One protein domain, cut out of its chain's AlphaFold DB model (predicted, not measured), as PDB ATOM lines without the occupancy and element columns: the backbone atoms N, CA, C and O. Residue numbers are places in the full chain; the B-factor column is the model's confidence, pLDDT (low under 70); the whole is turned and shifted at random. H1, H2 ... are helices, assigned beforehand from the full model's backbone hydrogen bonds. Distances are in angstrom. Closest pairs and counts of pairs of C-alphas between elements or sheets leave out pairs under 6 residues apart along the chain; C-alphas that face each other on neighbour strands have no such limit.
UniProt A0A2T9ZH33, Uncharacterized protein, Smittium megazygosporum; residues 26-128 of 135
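AT A GLANCE: This is residues 26 to 128 of the 135 residues of an uncharacterized protein of Smittium megazygosporum (UniProt A0A2T9ZH33). Two long helices, H1 and H2, make a slanted helical hairpin, with short H4 packed on H2 and a loop holding tiny H3 at one end of the rod. The 103 printed residues hold four named helices, H1 to H4 in chain order, and no named strand: all helix. The whole is loose, with a radius of gyration of the C-alphas of 16.1 A and spans of 51 by 24 by 22 A.

IN THESE COORDINATES: H1, residues 32 to 51, begins at C-alpha (-3.074, -29.378, -41.169) and measures 28.0 A. H2, residues 60 to 88, measures 42.1 A. H3 is residues 96 to 99. H4, residues 116 to 120, ends at C-alpha (-0.695, -16.029, -27.550).

HOW THE PARTS SIT: H1 and H2 touch, closest at the C-alphas of Leu 39 and Ala 70, 5.1 A, opposite ways at a steep tilt of 42 degrees. H2 touches H4 with residues 73 to 77 alone; the C-alphas of Leu 73 and Leu 118 are closest, 7.4 A. H3 is apart from H1, H2 and H4. In H1 and H2 every O i to N i+4 pair is within hydrogen-bond range; H4 has 0 of 1, but 2 of 2 O i to N i+3 pairs; H3 is too short for an i+4 pair.

THE WHOLE: The farthest C-alphas, of Ser 52 and Glu 102, are 52.5 A apart. The printed part has no cut. The link from H3 to H4 is long. Residues 98 to 107 have pLDDT under 70.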
ATOM      1  N   ASN A  26       8.473 -34.281 -40.987       87.44
ATOM      2  CA  ASN A  26       8.140 -35.629 -41.427       87.44
ATOM      3  C   ASN A  26       6.929 -36.125 -40.634       87.44
ATOM      4  O   ASN A  26       7.000 -36.254 -39.413       87.44
ATOM      5  N   GLY A  27       5.841 -36.398 -41.342       85.75
ATOM      6  CA  GLY A  27       4.608 -36.927 -40.781       85.75
ATOM      7  C   GLY A  27       3.401 -36.526 -41.621       85.75
ATOM      8  O   GLY A  27       3.413 -35.483 -42.276       85.75
ATOM      9  N   TYR A  28       2.359 -37.347 -41.593       87.00
ATOM     10  CA  TYR A  28       1.056 -37.004 -42.135       87.00
ATOM     11  C   TYR A  28       0.185 -36.412 -41.026       87.00
ATOM     12  O   TYR A  28      -0.178 -37.087 -40.064       87.00
ATOM     13  N   PHE A  29      -0.158 -35.135 -41.166       89.38
ATOM     14  CA  PHE A  29      -0.938 -34.388 -40.185       89.38
ATOM     15  C   PHE A  29      -2.343 -34.130 -40.735       89.38
ATOM     16  O   PHE A  29      -2.575 -33.148 -41.445       89.38
ATOM     17  N   ALA A  30      -3.284 -35.019 -40.415       87.56
ATOM     18  CA  ALA A  30      -4.687 -34.819 -40.762       87.56
ATOM     19  C   ALA A  30      -5.184 -33.469 -40.203       87.56
ATOM     20  O   ALA A  30      -4.902 -33.121 -39.057       87.56
ATOM     21  N   GLY A  31      -5.874 -32.679 -41.031       90.12
ATOM     22  CA  GLY A  31      -6.372 -31.350 -40.655       90.12
ATOM     23  C   GLY A  31      -5.338 -30.213 -40.673       90.12
ATOM     24  O   GLY A  31      -5.704 -29.079 -40.370       90.12
ATOM     25  N   ALA A  32      -4.075 -30.452 -41.057       92.75
ATOM     26  CA  ALA A  32      -3.074 -29.378 -41.169       92.75
ATOM     27  C   ALA A  32      -3.500 -28.284 -42.167       92.75
ATOM     28  O   ALA A  32      -3.457 -27.100 -41.852       92.75
ATOM     29  N   GLY A  33      -4.048 -28.675 -43.325       93.75
ATOM     30  CA  GLY A  33      -4.585 -27.719 -44.301       93.75
ATOM     31  C   GLY A  33      -5.750 -26.874 -43.765       93.75
ATOM     32  O   GLY A  33      -5.810 -25.673 -44.024       93.75
ATOM     33  N   ASP A  34      -6.648 -27.472 -42.975       94.94
ATOM     34  CA  ASP A  34      -7.757 -26.750 -42.337       94.94
ATOM     35  C   ASP A  34      -7.243 -25.769 -41.278       94.94
ATOM     36  O   ASP A  34      -7.694 -24.621 -41.215       94.94
ATOM     37  N   LEU A  35      -6.251 -26.194 -40.490       95.81
ATOM     38  CA  LEU A  35      -5.556 -25.340 -39.532       95.81
ATOM     39  C   LEU A  35      -4.899 -24.149 -40.239       95.81
ATOM     40  O   LEU A  35      -5.121 -23.011 -39.827       95.81
ATOM     41  N   LEU A  36      -4.147 -24.377 -41.317       96.50
ATOM     42  CA  LEU A  36      -3.510 -23.310 -42.086       96.50
ATOM     43  C   LEU A  36      -4.536 -22.304 -42.618       96.50
ATOM     44  O   LEU A  36      -4.352 -21.100 -42.454       96.50
ATOM     45  N   ASN A  37      -5.646 -22.775 -43.193       97.06
ATOM     46  CA  ASN A  37      -6.714 -21.904 -43.686       97.06
ATOM     47  C   ASN A  37      -7.323 -21.049 -42.565       97.06
ATOM     48  O   ASN A  37      -7.490 -19.837 -42.727       97.06
ATOM     49  N   ALA A  38      -7.612 -21.651 -41.407       96.94
ATOM     50  CA  ALA A  38      -8.121 -20.922 -40.248       96.94
ATOM     51  C   ALA A  38      -7.120 -19.863 -39.752       96.94
ATOM     52  O   ALA A  38      -7.508 -18.732 -39.449       96.94
ATOM     53  N   LEU A  39      -5.827 -20.200 -39.718       96.81
ATOM     54  CA  LEU A  39      -4.762 -19.276 -39.330       96.81
ATOM     55  C   LEU A  39      -4.609 -18.124 -40.327       96.81
ATOM     56  O   LEU A  39      -4.499 -16.977 -39.900       96.81
ATOM     57  N   ILE A  40      -4.663 -18.386 -41.636       96.44
ATOM     58  CA  ILE A  40      -4.622 -17.339 -42.670       96.44
ATOM     59  C   ILE A  40      -5.759 -16.336 -42.459       96.44
ATOM     60  O   ILE A  40      -5.520 -15.128 -42.483       96.44
ATOM     61  N   LEU A  41      -6.982 -16.806 -42.195       96.19
ATOM     62  CA  LEU A  41      -8.123 -15.927 -41.924       96.19
ATOM     63  C   LEU A  41      -7.919 -15.104 -40.643       96.19
ATOM     64  O   LEU A  41      -8.131 -13.891 -40.649       96.19
ATOM     65  N   ALA A  42      -7.448 -15.734 -39.566       94.94
ATOM     66  CA  ALA A  42      -7.172 -15.052 -38.303       94.94
ATOM     67  C   ALA A  42      -6.078 -13.976 -38.444       94.94
ATOM     68  O   ALA A  42      -6.224 -12.860 -37.938       94.94
ATOM     69  N   PHE A  43      -4.994 -14.272 -39.167       95.44
ATOM     70  CA  PHE A  43      -3.932 -13.299 -39.420       95.44
ATOM     71  C   PHE A  43      -4.359 -12.207 -40.392       95.44
ATOM     72  O   PHE A  43      -3.938 -11.067 -40.212       95.44
ATOM     73  N   THR A  44      -5.227 -12.508 -41.358       95.50
ATOM     74  CA  THR A  44      -5.828 -11.494 -42.233       95.50
ATOM     75  C   THR A  44      -6.563 -10.440 -41.409       95.50
ATOM     76  O   THR A  44      -6.295  -9.251 -41.570       95.50
ATOM     77  N   ASP A  45      -7.416 -10.856 -40.469       94.50
ATOM     78  CA  ASP A  45      -8.113  -9.938 -39.557       94.50
ATOM     79  C   ASP A  45      -7.130  -9.154 -38.664       94.50
ATOM     80  O   ASP A  45      -7.226  -7.929 -38.545       94.50
ATOM     81  N   LYS A  46      -6.125  -9.829 -38.087       92.94
ATOM     82  CA  LYS A  46      -5.110  -9.191 -37.230       92.94
ATOM     83  C   LYS A  46      -4.302  -8.123 -37.977       92.94
ATOM     84  O   LYS A  46      -4.120  -7.018 -37.463       92.94
ATOM     85  N   VAL A  47      -3.819  -8.440 -39.176       93.69
ATOM     86  CA  VAL A  47      -3.029  -7.534 -40.022       93.69
ATOM     87  C   VAL A  47      -3.903  -6.391 -40.538       93.69
ATOM     88  O   VAL A  47      -3.513  -5.230 -40.429       93.69
ATOM     89  N   SER A  48      -5.125  -6.684 -40.992       94.00
ATOM     90  CA  SER A  48      -6.118  -5.674 -41.378       94.00
ATOM     91  C   SER A  48      -6.327  -4.630 -40.276       94.00
ATOM     92  O   SER A  48      -6.204  -3.430 -40.535       94.00
ATOM     93  N   LYS A  49      -6.546  -5.066 -39.029       93.06
ATOM     94  CA  LYS A  49      -6.699  -4.173 -37.869       93.06
ATOM     95  C   LYS A  49      -5.427  -3.386 -37.565       93.06
ATOM     96  O   LYS A  49      -5.498  -2.173 -37.383       93.06
ATOM     97  N   LYS A  50      -4.264  -4.051 -37.555       92.81
ATOM     98  CA  LYS A  50      -2.953  -3.434 -37.283       92.81
ATOM     99  C   LYS A  50      -2.663  -2.256 -38.218       92.81
ATOM    100  O   LYS A  50      -2.156  -1.237 -37.760       92.81
ATOM    101  N   TYR A  51      -3.013  -2.378 -39.498       91.75
ATOM    102  CA  TYR A  51      -2.746  -1.348 -40.508       91.75
ATOM    103  C   TYR A  51      -3.984  -0.524 -40.900       91.75
ATOM    104  O   TYR A  51      -3.899   0.305 -41.806       91.75
ATOM    105  N   SER A  52      -5.126  -0.723 -40.226       90.44
ATOM    106  CA  SER A  52      -6.408  -0.069 -40.544       90.44
ATOM    107  C   SER A  52      -6.792  -0.195 -42.028       90.44
ATOM    108  O   SER A  52      -7.182   0.775 -42.680       90.44
ATOM    109  N   ARG A  53      -6.638  -1.401 -42.586       82.69
ATOM    110  CA  ARG A  53      -6.934  -1.724 -43.991       82.69
ATOM    111  C   ARG A  53      -8.140  -2.640 -44.100       82.69
ATOM    112  O   ARG A  53      -8.314  -3.519 -43.267       82.69
ATOM    113  N   ASP A  54      -8.924  -2.491 -45.162       86.44
ATOM    114  CA  ASP A  54      -9.916  -3.499 -45.550       86.44
ATOM    115  C   ASP A  54      -9.189  -4.819 -45.904       86.44
ATOM    116  O   ASP A  54      -8.264  -4.775 -46.727       86.44
ATOM    117  N   PRO A  55      -9.578  -5.974 -45.324       84.31
ATOM    118  CA  PRO A  55      -9.038  -7.290 -45.674       84.31
ATOM    119  C   PRO A  55      -8.983  -7.578 -47.185       84.31
ATOM    120  O   PRO A  55      -8.050  -8.215 -47.663       84.31
ATOM    121  N   LEU A  56      -9.946  -7.071 -47.961       83.19
ATOM    122  CA  LEU A  56     -10.038  -7.264 -49.416       83.19
ATOM    123  C   LEU A  56      -9.111  -6.335 -50.221       83.19
ATOM    124  O   LEU A  56      -8.980  -6.457 -51.446       83.19
ATOM    125  N   CYS A  57      -8.479  -5.375 -49.548       83.00
ATOM    126  CA  CYS A  57      -7.603  -4.371 -50.144       83.00
ATOM    127  C   CYS A  57      -6.167  -4.432 -49.609       83.00
ATOM    128  O   CYS A  57      -5.424  -3.464 -49.764       83.00
ATOM    129  N   MET A  58      -5.768  -5.554 -49.006       86.00
ATOM    130  CA  MET A  58      -4.384  -5.784 -48.603       86.00
ATOM    131  C   MET A  58      -3.439  -5.757 -49.812       86.00
ATOM    132  O   MET A  58      -3.726  -6.340 -50.861       86.00
ATOM    133  N   ASP A  59      -2.312  -5.060 -49.664       86.81
ATOM    134  CA  ASP A  59      -1.211  -5.134 -50.623       86.81
ATOM    135  C   ASP A  59      -0.378  -6.411 -50.418       86.81
ATOM    136  O   ASP A  59      -0.599  -7.197 -49.492       86.81
ATOM    137  N   LEU A  60       0.584  -6.623 -51.316       87.50
ATOM    138  CA  LEU A  60       1.391  -7.834 -51.328       87.50
ATOM    139  C   LEU A  60       2.222  -8.014 -50.053       87.50
ATOM    140  O   LEU A  60       2.401  -9.145 -49.611       87.50
ATOM    141  N   ASP A  61       2.708  -6.928 -49.455       88.94
ATOM    142  CA  ASP A  61       3.556  -6.997 -48.266       88.94
ATOM    143  C   ASP A  61       2.745  -7.432 -47.045       88.94
ATOM    144  O   ASP A  61       3.180  -8.298 -46.284       88.94
ATOM    145  N   HIS A  62       1.506  -6.953 -46.925       91.62
ATOM    146  CA  HIS A  62       0.587  -7.443 -45.902       91.62
ATOM    147  C   HIS A  62       0.192  -8.912 -46.132       91.62
ATOM    148  O   HIS A  62       0.075  -9.673 -45.171       91.62
ATOM    149  N   ILE A  63       0.006  -9.345 -47.388       91.81
ATOM    150  CA  ILE A  63      -0.270 -10.758 -47.712       91.81
ATOM    151  C   ILE A  63       0.925 -11.641 -47.326       91.81
ATOM    152  O   ILE A  63       0.737 -12.691 -46.710       91.81
ATOM    153  N   LYS A  64       2.156 -11.211 -47.633       92.81
ATOM    154  CA  LYS A  64       3.390 -11.894 -47.214       92.81
ATOM    155  C   LYS A  64       3.457 -12.018 -45.684       92.81
ATOM    156  O   LYS A  64       3.745 -13.107 -45.193       92.81
ATOM    157  N   GLU A  65       3.126 -10.958 -44.934       93.81
ATOM    158  CA  GLU A  65       3.077 -10.980 -43.458       93.81
ATOM    159  C   GLU A  65       2.046 -11.995 -42.932       93.81
ATOM    160  O   GLU A  65       2.363 -12.777 -42.032       93.81
ATOM    161  N   VAL A  66       0.838 -12.036 -43.511       95.19
ATOM    162  CA  VAL A  66      -0.214 -12.997 -43.132       95.19
ATOM    163  C   VAL A  66       0.232 -14.433 -43.356       95.19
ATOM    164  O   VAL A  66       0.171 -15.244 -42.433       95.19
ATOM    165  N   LEU A  67       0.694 -14.750 -44.565       96.12
ATOM    166  CA  LEU A  67       1.059 -16.117 -44.931       96.12
ATOM    167  C   LEU A  67       2.293 -16.590 -44.159       96.12
ATOM    168  O   LEU A  67       2.304 -17.707 -43.645       96.12
ATOM    169  N   GLY A  68       3.300 -15.724 -44.016       96.38
ATOM    170  CA  GLY A  68       4.495 -16.010 -43.226       96.38
ATOM    171  C   GLY A  68       4.174 -16.266 -41.755       96.38
ATOM    172  O   GLY A  68       4.763 -17.157 -41.142       96.38
ATOM    173  N   SER A  69       3.211 -15.524 -41.195       96.56
ATOM    174  CA  SER A  69       2.773 -15.702 -39.807       96.56
ATOM    175  C   SER A  69       1.941 -16.973 -39.623       96.56
ATOM    176  O   SER A  69       2.160 -17.721 -38.672       96.56
ATOM    177  N   ALA A  70       1.014 -17.244 -40.546       96.81
ATOM    178  CA  ALA A  70       0.170 -18.433 -40.507       96.81
ATOM    179  C   ALA A  70       1.005 -19.717 -40.606       96.81
ATOM    180  O   ALA A  70       0.854 -20.599 -39.765       96.81
ATOM    181  N   LEU A  71       1.943 -19.779 -41.559       96.69
ATOM    182  CA  LEU A  71       2.856 -20.915 -41.717       96.69
ATOM    183  C   LEU A  71       3.748 -21.120 -40.488       96.69
ATOM    184  O   LEU A  71       3.971 -22.253 -40.071       96.69
ATOM    185  N   ALA A  72       4.261 -20.041 -39.889       96.50
ATOM    186  CA  ALA A  72       5.090 -20.143 -38.689       96.50
ATOM    187  C   ALA A  72       4.304 -20.699 -37.491       96.50
ATOM    188  O   ALA A  72       4.816 -21.538 -36.746       96.50
ATOM    189  N   LEU A  73       3.050 -20.275 -37.311       96.88
ATOM    190  CA  LEU A  73       2.210 -20.786 -36.232       96.88
ATOM    191  C   LEU A  73       1.735 -22.221 -36.489       96.88
ATOM    192  O   LEU A  73       1.774 -23.035 -35.569       96.88
ATOM    193  N   GLU A  74       1.349 -22.553 -37.724       96.25
ATOM    194  CA  GLU A  74       1.045 -23.929 -38.123       96.25
ATOM    195  C   GLU A  74       2.239 -24.838 -37.817       96.25
ATOM    196  O   GLU A  74       2.091 -25.819 -37.090       96.25
ATOM    197  N   TYR A  75       3.442 -24.463 -38.263       95.81
ATOM    198  CA  TYR A  75       4.671 -25.209 -37.994       95.81
ATOM    199  C   TYR A  75       4.880 -25.464 -36.497       95.81
ATOM    200  O   TYR A  75       5.207 -26.583 -36.105       95.81
ATOM    201  N   ASN A  76       4.637 -24.466 -35.642       95.81
ATOM    202  CA  ASN A  76       4.749 -24.637 -34.194       95.81
ATOM    203  C   ASN A  76       3.736 -25.656 -33.644       95.81
ATOM    204  O   ASN A  76       4.090 -26.448 -32.770       95.81
ATOM    205  N   PHE A  77       2.496 -25.673 -34.147       96.25
ATOM    206  CA  PHE A  77       1.501 -26.683 -33.769       96.25
ATOM    207  C   PHE A  77       1.877 -28.083 -34.258       96.25
ATOM    208  O   PHE A  77       1.754 -29.045 -33.497       96.25
ATOM    209  N   LEU A  78       2.349 -28.205 -35.499       95.38
ATOM    210  CA  LEU A  78       2.785 -29.480 -36.068       95.38
ATOM    211  C   LEU A  78       4.012 -30.025 -35.325       95.38
ATOM    212  O   LEU A  78       4.031 -31.198 -34.960       95.38
ATOM    213  N   SER A  79       4.991 -29.170 -35.018       95.38
ATOM    214  CA  SER A  79       6.171 -29.533 -34.224       95.38
ATOM    215  C   SER A  79       5.778 -29.973 -32.816       95.38
ATOM    216  O   SER A  79       6.195 -31.036 -32.378       95.38
ATOM    217  N   ALA A  80       4.912 -29.222 -32.127       95.06
ATOM    218  CA  ALA A  80       4.455 -29.595 -30.788       95.06
ATOM    219  C   ALA A  80       3.628 -30.895 -30.785       95.06
ATOM    220  O   ALA A  80       3.677 -31.669 -29.828       95.06
ATOM    221  N   THR A  81       2.871 -31.144 -31.857       94.00
ATOM    222  CA  THR A  81       2.171 -32.416 -32.080       94.00
ATOM    223  C   THR A  81       3.189 -33.545 -32.224       94.00
ATOM    224  O   THR A  81       3.095 -34.543 -31.515       94.00
ATOM    225  N   LEU A  82       4.200 -33.368 -33.078       93.19
ATOM    226  CA  LEU A  82       5.263 -34.347 -33.294       93.19
ATOM    227  C   LEU A  82       6.007 -34.680 -31.992       93.19
ATOM    228  O   LEU A  82       6.110 -35.853 -31.639       93.19
ATOM    229  N   ASP A  83       6.440 -33.659 -31.248       93.88
ATOM    230  CA  ASP A  83       7.144 -33.802 -29.970       93.88
ATOM    231  C   ASP A  83       6.309 -34.600 -28.956       93.88
ATOM    232  O   ASP A  83       6.824 -35.481 -28.261       93.88
ATOM    233  N   HIS A  84       4.995 -34.342 -28.898       92.56
ATOM    234  CA  HIS A  84       4.080 -35.095 -28.047       92.56
ATOM    235  C   HIS A  84       4.080 -36.587 -28.407       92.56
ATOM    236  O   HIS A  84       4.353 -37.420 -27.540       92.56
ATOM    237  N   TYR A  85       3.847 -36.949 -29.672       89.31
ATOM    238  CA  TYR A  85       3.791 -38.362 -30.063       89.31
ATOM    239  C   TYR A  85       5.139 -39.067 -29.916       89.31
ATOM    240  O   TYR A  85       5.169 -40.186 -29.399       89.31
ATOM    241  N   GLN A  86       6.245 -38.393 -30.251       90.44
ATOM    242  CA  GLN A  86       7.595 -38.912 -30.019       90.44
ATOM    243  C   GLN A  86       7.827 -39.226 -28.539       90.44
ATOM    244  O   GLN A  86       8.323 -40.303 -28.215       90.44
ATOM    245  N   SER A  87       7.399 -38.338 -27.634       90.62
ATOM    246  CA  SER A  87       7.543 -38.549 -26.187       90.62
ATOM    247  C   SER A  87       6.727 -39.734 -25.653       90.62
ATOM    248  O   SER A  87       7.115 -40.357 -24.668       90.62
ATOM    249  N   THR A  88       5.620 -40.079 -26.316       88.19
ATOM    250  CA  THR A  88       4.760 -41.218 -25.947       88.19
ATOM    251  C   THR A  88       5.178 -42.539 -26.597       88.19
ATOM    252  O   THR A  88       4.579 -43.573 -26.308       88.19
ATOM    253  N   GLY A  89       6.177 -42.525 -27.490       84.00
ATOM    254  CA  GLY A  89       6.604 -43.704 -28.250       84.00
ATOM    255  C   GLY A  89       5.584 -44.185 -29.291       84.00
ATOM    256  O   GLY A  89       5.720 -45.287 -29.820       84.00
ATOM    257  N   LYS A  90       4.555 -43.381 -29.584       81.94
ATOM    258  CA  LYS A  90       3.554 -43.694 -30.606       81.94
ATOM    259  C   LYS A  90       4.151 -43.540 -32.005       81.94
ATOM    260  O   LYS A  90       4.965 -42.651 -32.257       81.94
ATOM    261  N   LYS A  91       3.710 -44.394 -32.933       81.56
ATOM    262  CA  LYS A  91       4.091 -44.308 -34.347       81.56
ATOM    263  C   LYS A  91       3.586 -42.984 -34.933       81.56
ATOM    264  O   LYS A  91       2.411 -42.659 -34.793       81.56
ATOM    265  N   ILE A  92       4.473 -42.254 -35.603       86.06
ATOM    266  CA  ILE A  92       4.106 -41.096 -36.423       86.06
ATOM    267  C   ILE A  92       3.702 -41.633 -37.801       86.06
ATOM    268  O   ILE A  92       4.511 -42.331 -38.420       86.06
ATOM    269  N   PRO A  93       2.482 -41.358 -38.278       85.12
ATOM    270  CA  PRO A  93       2.067 -41.766 -39.610       85.12
ATOM    271  C   PRO A  93       2.846 -40.964 -40.654       85.12
ATOM    272  O   PRO A  93       3.098 -39.776 -40.459       85.12
ATOM    273  N   LEU A  94       3.250 -41.603 -41.748       85.19
ATOM    274  CA  LEU A  94       3.993 -40.972 -42.841       85.19
ATOM    275  C   LEU A  94       3.128 -40.778 -44.091       85.19
ATOM    276  O   LEU A  94       3.437 -39.902 -44.894       85.19
ATOM    277  N   ASP A  95       2.049 -41.551 -44.232       80.12
ATOM    278  CA  ASP A  95       1.116 -41.476 -45.358       80.12
ATOM    279  C   ASP A  95      -0.345 -41.661 -44.899       80.12
ATOM    280  O   ASP A  95      -0.612 -42.153 -43.803       80.12
ATOM    281  N   VAL A  96      -1.302 -41.309 -45.758       72.56
ATOM    282  CA  VAL A  96      -2.743 -41.552 -45.578       72.56
ATOM    283  C   VAL A  96      -3.023 -43.034 -45.319       72.56
ATOM    284  O   VAL A  96      -3.885 -43.361 -44.510       72.56
ATOM    285  N   ALA A  97      -2.271 -43.931 -45.966       72.06
ATOM    286  CA  ALA A  97      -2.403 -45.377 -45.784       72.06
ATOM    287  C   ALA A  97      -2.076 -45.839 -44.348       72.06
ATOM    288  O   ALA A  97      -2.573 -46.867 -43.900       72.06
ATOM    289  N   ASP A  98      -1.301 -45.069 -43.572       67.50
ATOM    290  CA  ASP A  98      -1.061 -45.384 -42.156       67.50
ATOM    291  C   ASP A  98      -2.305 -45.156 -41.273       67.50
ATOM    292  O   ASP A  98      -2.313 -45.552 -40.109       67.50
ATOM    293  N   PHE A  99      -3.361 -44.536 -41.807       62.97
ATOM    294  CA  PHE A  99      -4.659 -44.376 -41.145       62.97
ATOM    295  C   PHE A  99      -5.676 -45.440 -41.585       62.97
ATOM    296  O   PHE A  99      -6.875 -45.282 -41.343       62.97
ATOM    297  N   GLU A 100      -5.228 -46.514 -42.245       61.25
ATOM    298  CA  GLU A 100      -6.109 -47.582 -42.708       61.25
ATOM    299  C   GLU A 100      -6.891 -48.261 -41.560       61.25
ATOM    300  O   GLU A 100      -6.378 -48.408 -40.446       61.25
ATOM    301  N   PRO A 101      -8.130 -48.728 -41.823       55.97
ATOM    302  CA  PRO A 101      -9.038 -49.239 -40.790       55.97
ATOM    303  C   PRO A 101      -8.534 -50.493 -40.070       55.97
ATOM    304  O   PRO A 101      -8.985 -50.792 -38.966       55.97
ATOM    305  N   GLU A 102      -7.650 -51.256 -40.714       57.84
ATOM    306  CA  GLU A 102      -7.182 -52.557 -40.228       57.84
ATOM    307  C   GLU A 102      -6.099 -52.432 -39.150       57.84
ATOM    308  O   GLU A 102      -5.880 -53.365 -38.377       57.84
ATOM    309  N   ASN A 103      -5.432 -51.278 -39.074       53.16
ATOM    310  CA  ASN A 103      -4.435 -50.986 -38.052       53.16
ATOM    311  C   ASN A 103      -4.348 -49.465 -37.836       53.16
ATOM    312  O   ASN A 103      -3.329 -48.855 -38.175       53.16
ATOM    313  N   PRO A 104      -5.429 -48.830 -37.342       53.25
ATOM    314  CA  PRO A 104      -5.467 -47.387 -37.207       53.25
ATOM    315  C   PRO A 104      -4.333 -46.976 -36.274       53.25
ATOM    316  O   PRO A 104      -4.237 -47.483 -35.153       53.25
ATOM    317  N   VAL A 105      -3.464 -46.061 -36.712       56.16
ATOM    318  CA  VAL A 105      -2.575 -45.364 -35.778       56.16
ATOM    319  C   VAL A 105      -3.485 -44.663 -34.773       56.16
ATOM    320  O   VAL A 105      -4.067 -43.622 -35.067       56.16
ATOM    321  N   GLU A 106      -3.673 -45.288 -33.607       59.59
ATOM    322  CA  GLU A 106      -4.630 -44.831 -32.606       59.59
ATOM    323  C   GLU A 106      -4.317 -43.389 -32.205       59.59
ATOM    324  O   GLU A 106      -3.392 -43.100 -31.427       59.59
ATOM    325  N   ASN A 107      -5.188 -42.499 -32.680       66.50
ATOM    326  CA  ASN A 107      -5.288 -41.117 -32.259       66.50
ATOM    327  C   ASN A 107      -4.040 -40.288 -32.584       66.50
ATOM    328  O   ASN A 107      -3.565 -39.614 -31.679       66.50
ATOM    329  N   PHE A 108      -3.477 -40.326 -33.803       77.94
ATOM    330  CA  PHE A 108      -2.550 -39.263 -34.230       77.94
ATOM    331  C   PHE A 108      -3.349 -38.016 -34.619       77.94
ATOM    332  O   PHE A 108      -3.697 -37.800 -35.774       77.94
ATOM    333  N   GLU A 109      -3.665 -37.214 -33.610       86.94
ATOM    334  CA  GLU A 109      -4.441 -35.983 -33.737       86.94
ATOM    335  C   GLU A 109      -3.583 -34.752 -33.466       86.94
ATOM    336  O   GLU A 109      -2.731 -34.757 -32.563       86.94
ATOM    337  N   LEU A 110      -3.864 -33.671 -34.199       91.31
ATOM    338  CA  LEU A 110      -3.249 -32.369 -33.965       91.31
ATOM    339  C   LEU A 110      -3.496 -31.915 -32.524       91.31
ATOM    340  O   LEU A 110      -4.630 -31.800 -32.061       91.31
ATOM    341  N   GLN A 111      -2.422 -31.579 -31.813       92.69
ATOM    342  CA  GLN A 111      -2.479 -31.196 -30.400       92.69
ATOM    343  C   GLN A 111      -2.857 -29.714 -30.213       92.69
ATOM    344  O   GLN A 111      -2.224 -29.002 -29.431       92.69
ATOM    345  N   ILE A 112      -3.861 -29.217 -30.950       92.25
ATOM    346  CA  ILE A 112      -4.236 -27.789 -30.973       92.25
ATOM    347  C   ILE A 112      -4.718 -27.339 -29.591       92.25
ATOM    348  O   ILE A 112      -4.228 -26.347 -29.052       92.25
ATOM    349  N   VAL A 113      -5.652 -28.081 -28.987       92.12
ATOM    350  CA  VAL A 113      -6.262 -27.716 -27.695       92.12
ATOM    351  C   VAL A 113      -5.219 -27.726 -26.577       92.12
ATOM    352  O   VAL A 113      -5.154 -26.795 -25.771       92.12
ATOM    353  N   GLN A 114      -4.364 -28.749 -26.557       93.56
ATOM    354  CA  GLN A 114      -3.287 -28.924 -25.586       93.56
ATOM    355  C   GLN A 114      -2.218 -27.832 -25.734       93.56
ATOM    356  O   GLN A 114      -1.646 -27.384 -24.740       93.56
ATOM    357  N   ASN A 115      -1.987 -27.352 -26.960       93.88
ATOM    358  CA  ASN A 115      -1.003 -26.319 -27.268       93.88
ATOM    359  C   ASN A 115      -1.611 -24.937 -27.532       93.88
ATOM    360  O   ASN A 115      -0.938 -24.079 -28.096       93.88
ATOM    361  N   ARG A 116      -2.835 -24.655 -27.065       94.44
ATOM    362  CA  ARG A 116      -3.515 -23.361 -27.293       94.44
ATOM    363  C   ARG A 116      -2.697 -22.133 -26.884       94.44
ATOM    364  O   ARG A 116      -2.856 -21.072 -27.467       94.44
ATOM    365  N   LYS A 117      -1.779 -22.288 -25.922       94.12
ATOM    366  CA  LYS A 117      -0.824 -21.247 -25.498       94.12
ATOM    367  C   LYS A 117       0.054 -20.716 -26.640       94.12
ATOM    368  O   LYS A 117       0.627 -19.644 -26.511       94.12
ATOM    369  N   LEU A 118       0.196 -21.468 -27.734       93.12
ATOM    370  CA  LEU A 118       0.918 -21.031 -28.928       93.12
ATOM    371  C   LEU A 118       0.188 -19.901 -29.666       93.12
ATOM    372  O   LEU A 118       0.851 -19.136 -30.356       93.12
ATOM    373  N   LEU A 119      -1.132 -19.759 -29.490       90.62
ATOM    374  CA  LEU A 119      -1.916 -18.666 -30.082       90.62
ATOM    375  C   LEU A 119      -1.517 -17.292 -29.523       90.62
ATOM    376  O   LEU A 119      -1.581 -16.298 -30.241       90.62
ATOM    377  N   ASP A 120      -1.077 -17.255 -28.263       88.06
ATOM    378  CA  ASP A 120      -0.695 -16.029 -27.550       88.06
ATOM    379  C   ASP A 120       0.816 -15.753 -27.604       88.06
ATOM    380  O   ASP A 120       1.290 -14.745 -27.081       88.06
ATOM    381  N   LYS A 121       1.601 -16.667 -28.186       84.62
ATOM    382  CA  LYS A 121       3.060 -16.578 -28.193       84.62
ATOM    383  C   LYS A 121       3.536 -15.709 -29.355       84.62
ATOM    384  O   LYS A 121       3.094 -15.885 -30.487       84.62
ATOM    385  N   ASP A 122       4.520 -14.854 -29.095       84.56
ATOM    386  CA  ASP A 122       5.261 -14.189 -30.162       84.56
ATOM    387  C   ASP A 122       6.167 -15.191 -30.888       84.56
ATOM    388  O   ASP A 122       6.909 -15.970 -30.279       84.56
ATOM    389  N   PHE A 123       6.115 -15.169 -32.213       85.50
ATOM    390  CA  PHE A 123       6.976 -15.960 -33.080       85.50
ATOM    391  C   PHE A 123       7.391 -15.122 -34.287       85.50
ATOM    392  O   PHE A 123       6.724 -14.158 -34.663       85.50
ATOM    393  N   HIS A 124       8.515 -15.493 -34.896       88.19
ATOM    394  CA  HIS A 124       8.988 -14.841 -36.107       88.19
ATOM    395  C   HIS A 124       8.255 -15.417 -37.325       88.19
ATOM    396  O   HIS A 124       8.293 -16.635 -37.518       88.19
ATOM    397  N   PRO A 125       7.598 -14.579 -38.147       92.81
ATOM    398  CA  PRO A 125       7.022 -15.020 -39.412       92.81
ATOM    399  C   PRO A 125       8.099 -15.587 -40.341       92.81
ATOM    400  O   PRO A 125       9.225 -15.081 -40.373       92.81
ATOM    401  N   PHE A 126       7.749 -16.593 -41.145       94.00
ATOM    402  CA  PHE A 126       8.619 -17.004 -42.245       94.00
ATOM    403  C   PHE A 126       8.655 -15.911 -43.318       94.00
ATOM    404  O   PHE A 126       7.618 -15.386 -43.723       94.00
ATOM    405  N   LEU A 127       9.859 -15.552 -43.763       91.75
ATOM    406  CA  LEU A 127      10.064 -14.470 -44.723       91.75
ATOM    407  C   LEU A 127       9.850 -14.960 -46.154       91.75
ATOM    408  O   LEU A 127      10.251 -16.065 -46.508       91.75
ATOM    409  N   SER A 128       9.239 -14.120 -46.986       88.00
ATOM    410  CA  SER A 128       9.077 -14.396 -48.412       88.00
ATOM    411  C   SER A 128      10.337 -14.062 -49.209       88.00
ATOM    412  O   SER A 128      10.979 -13.044 -48.956       88.00
TER     413      SER A 128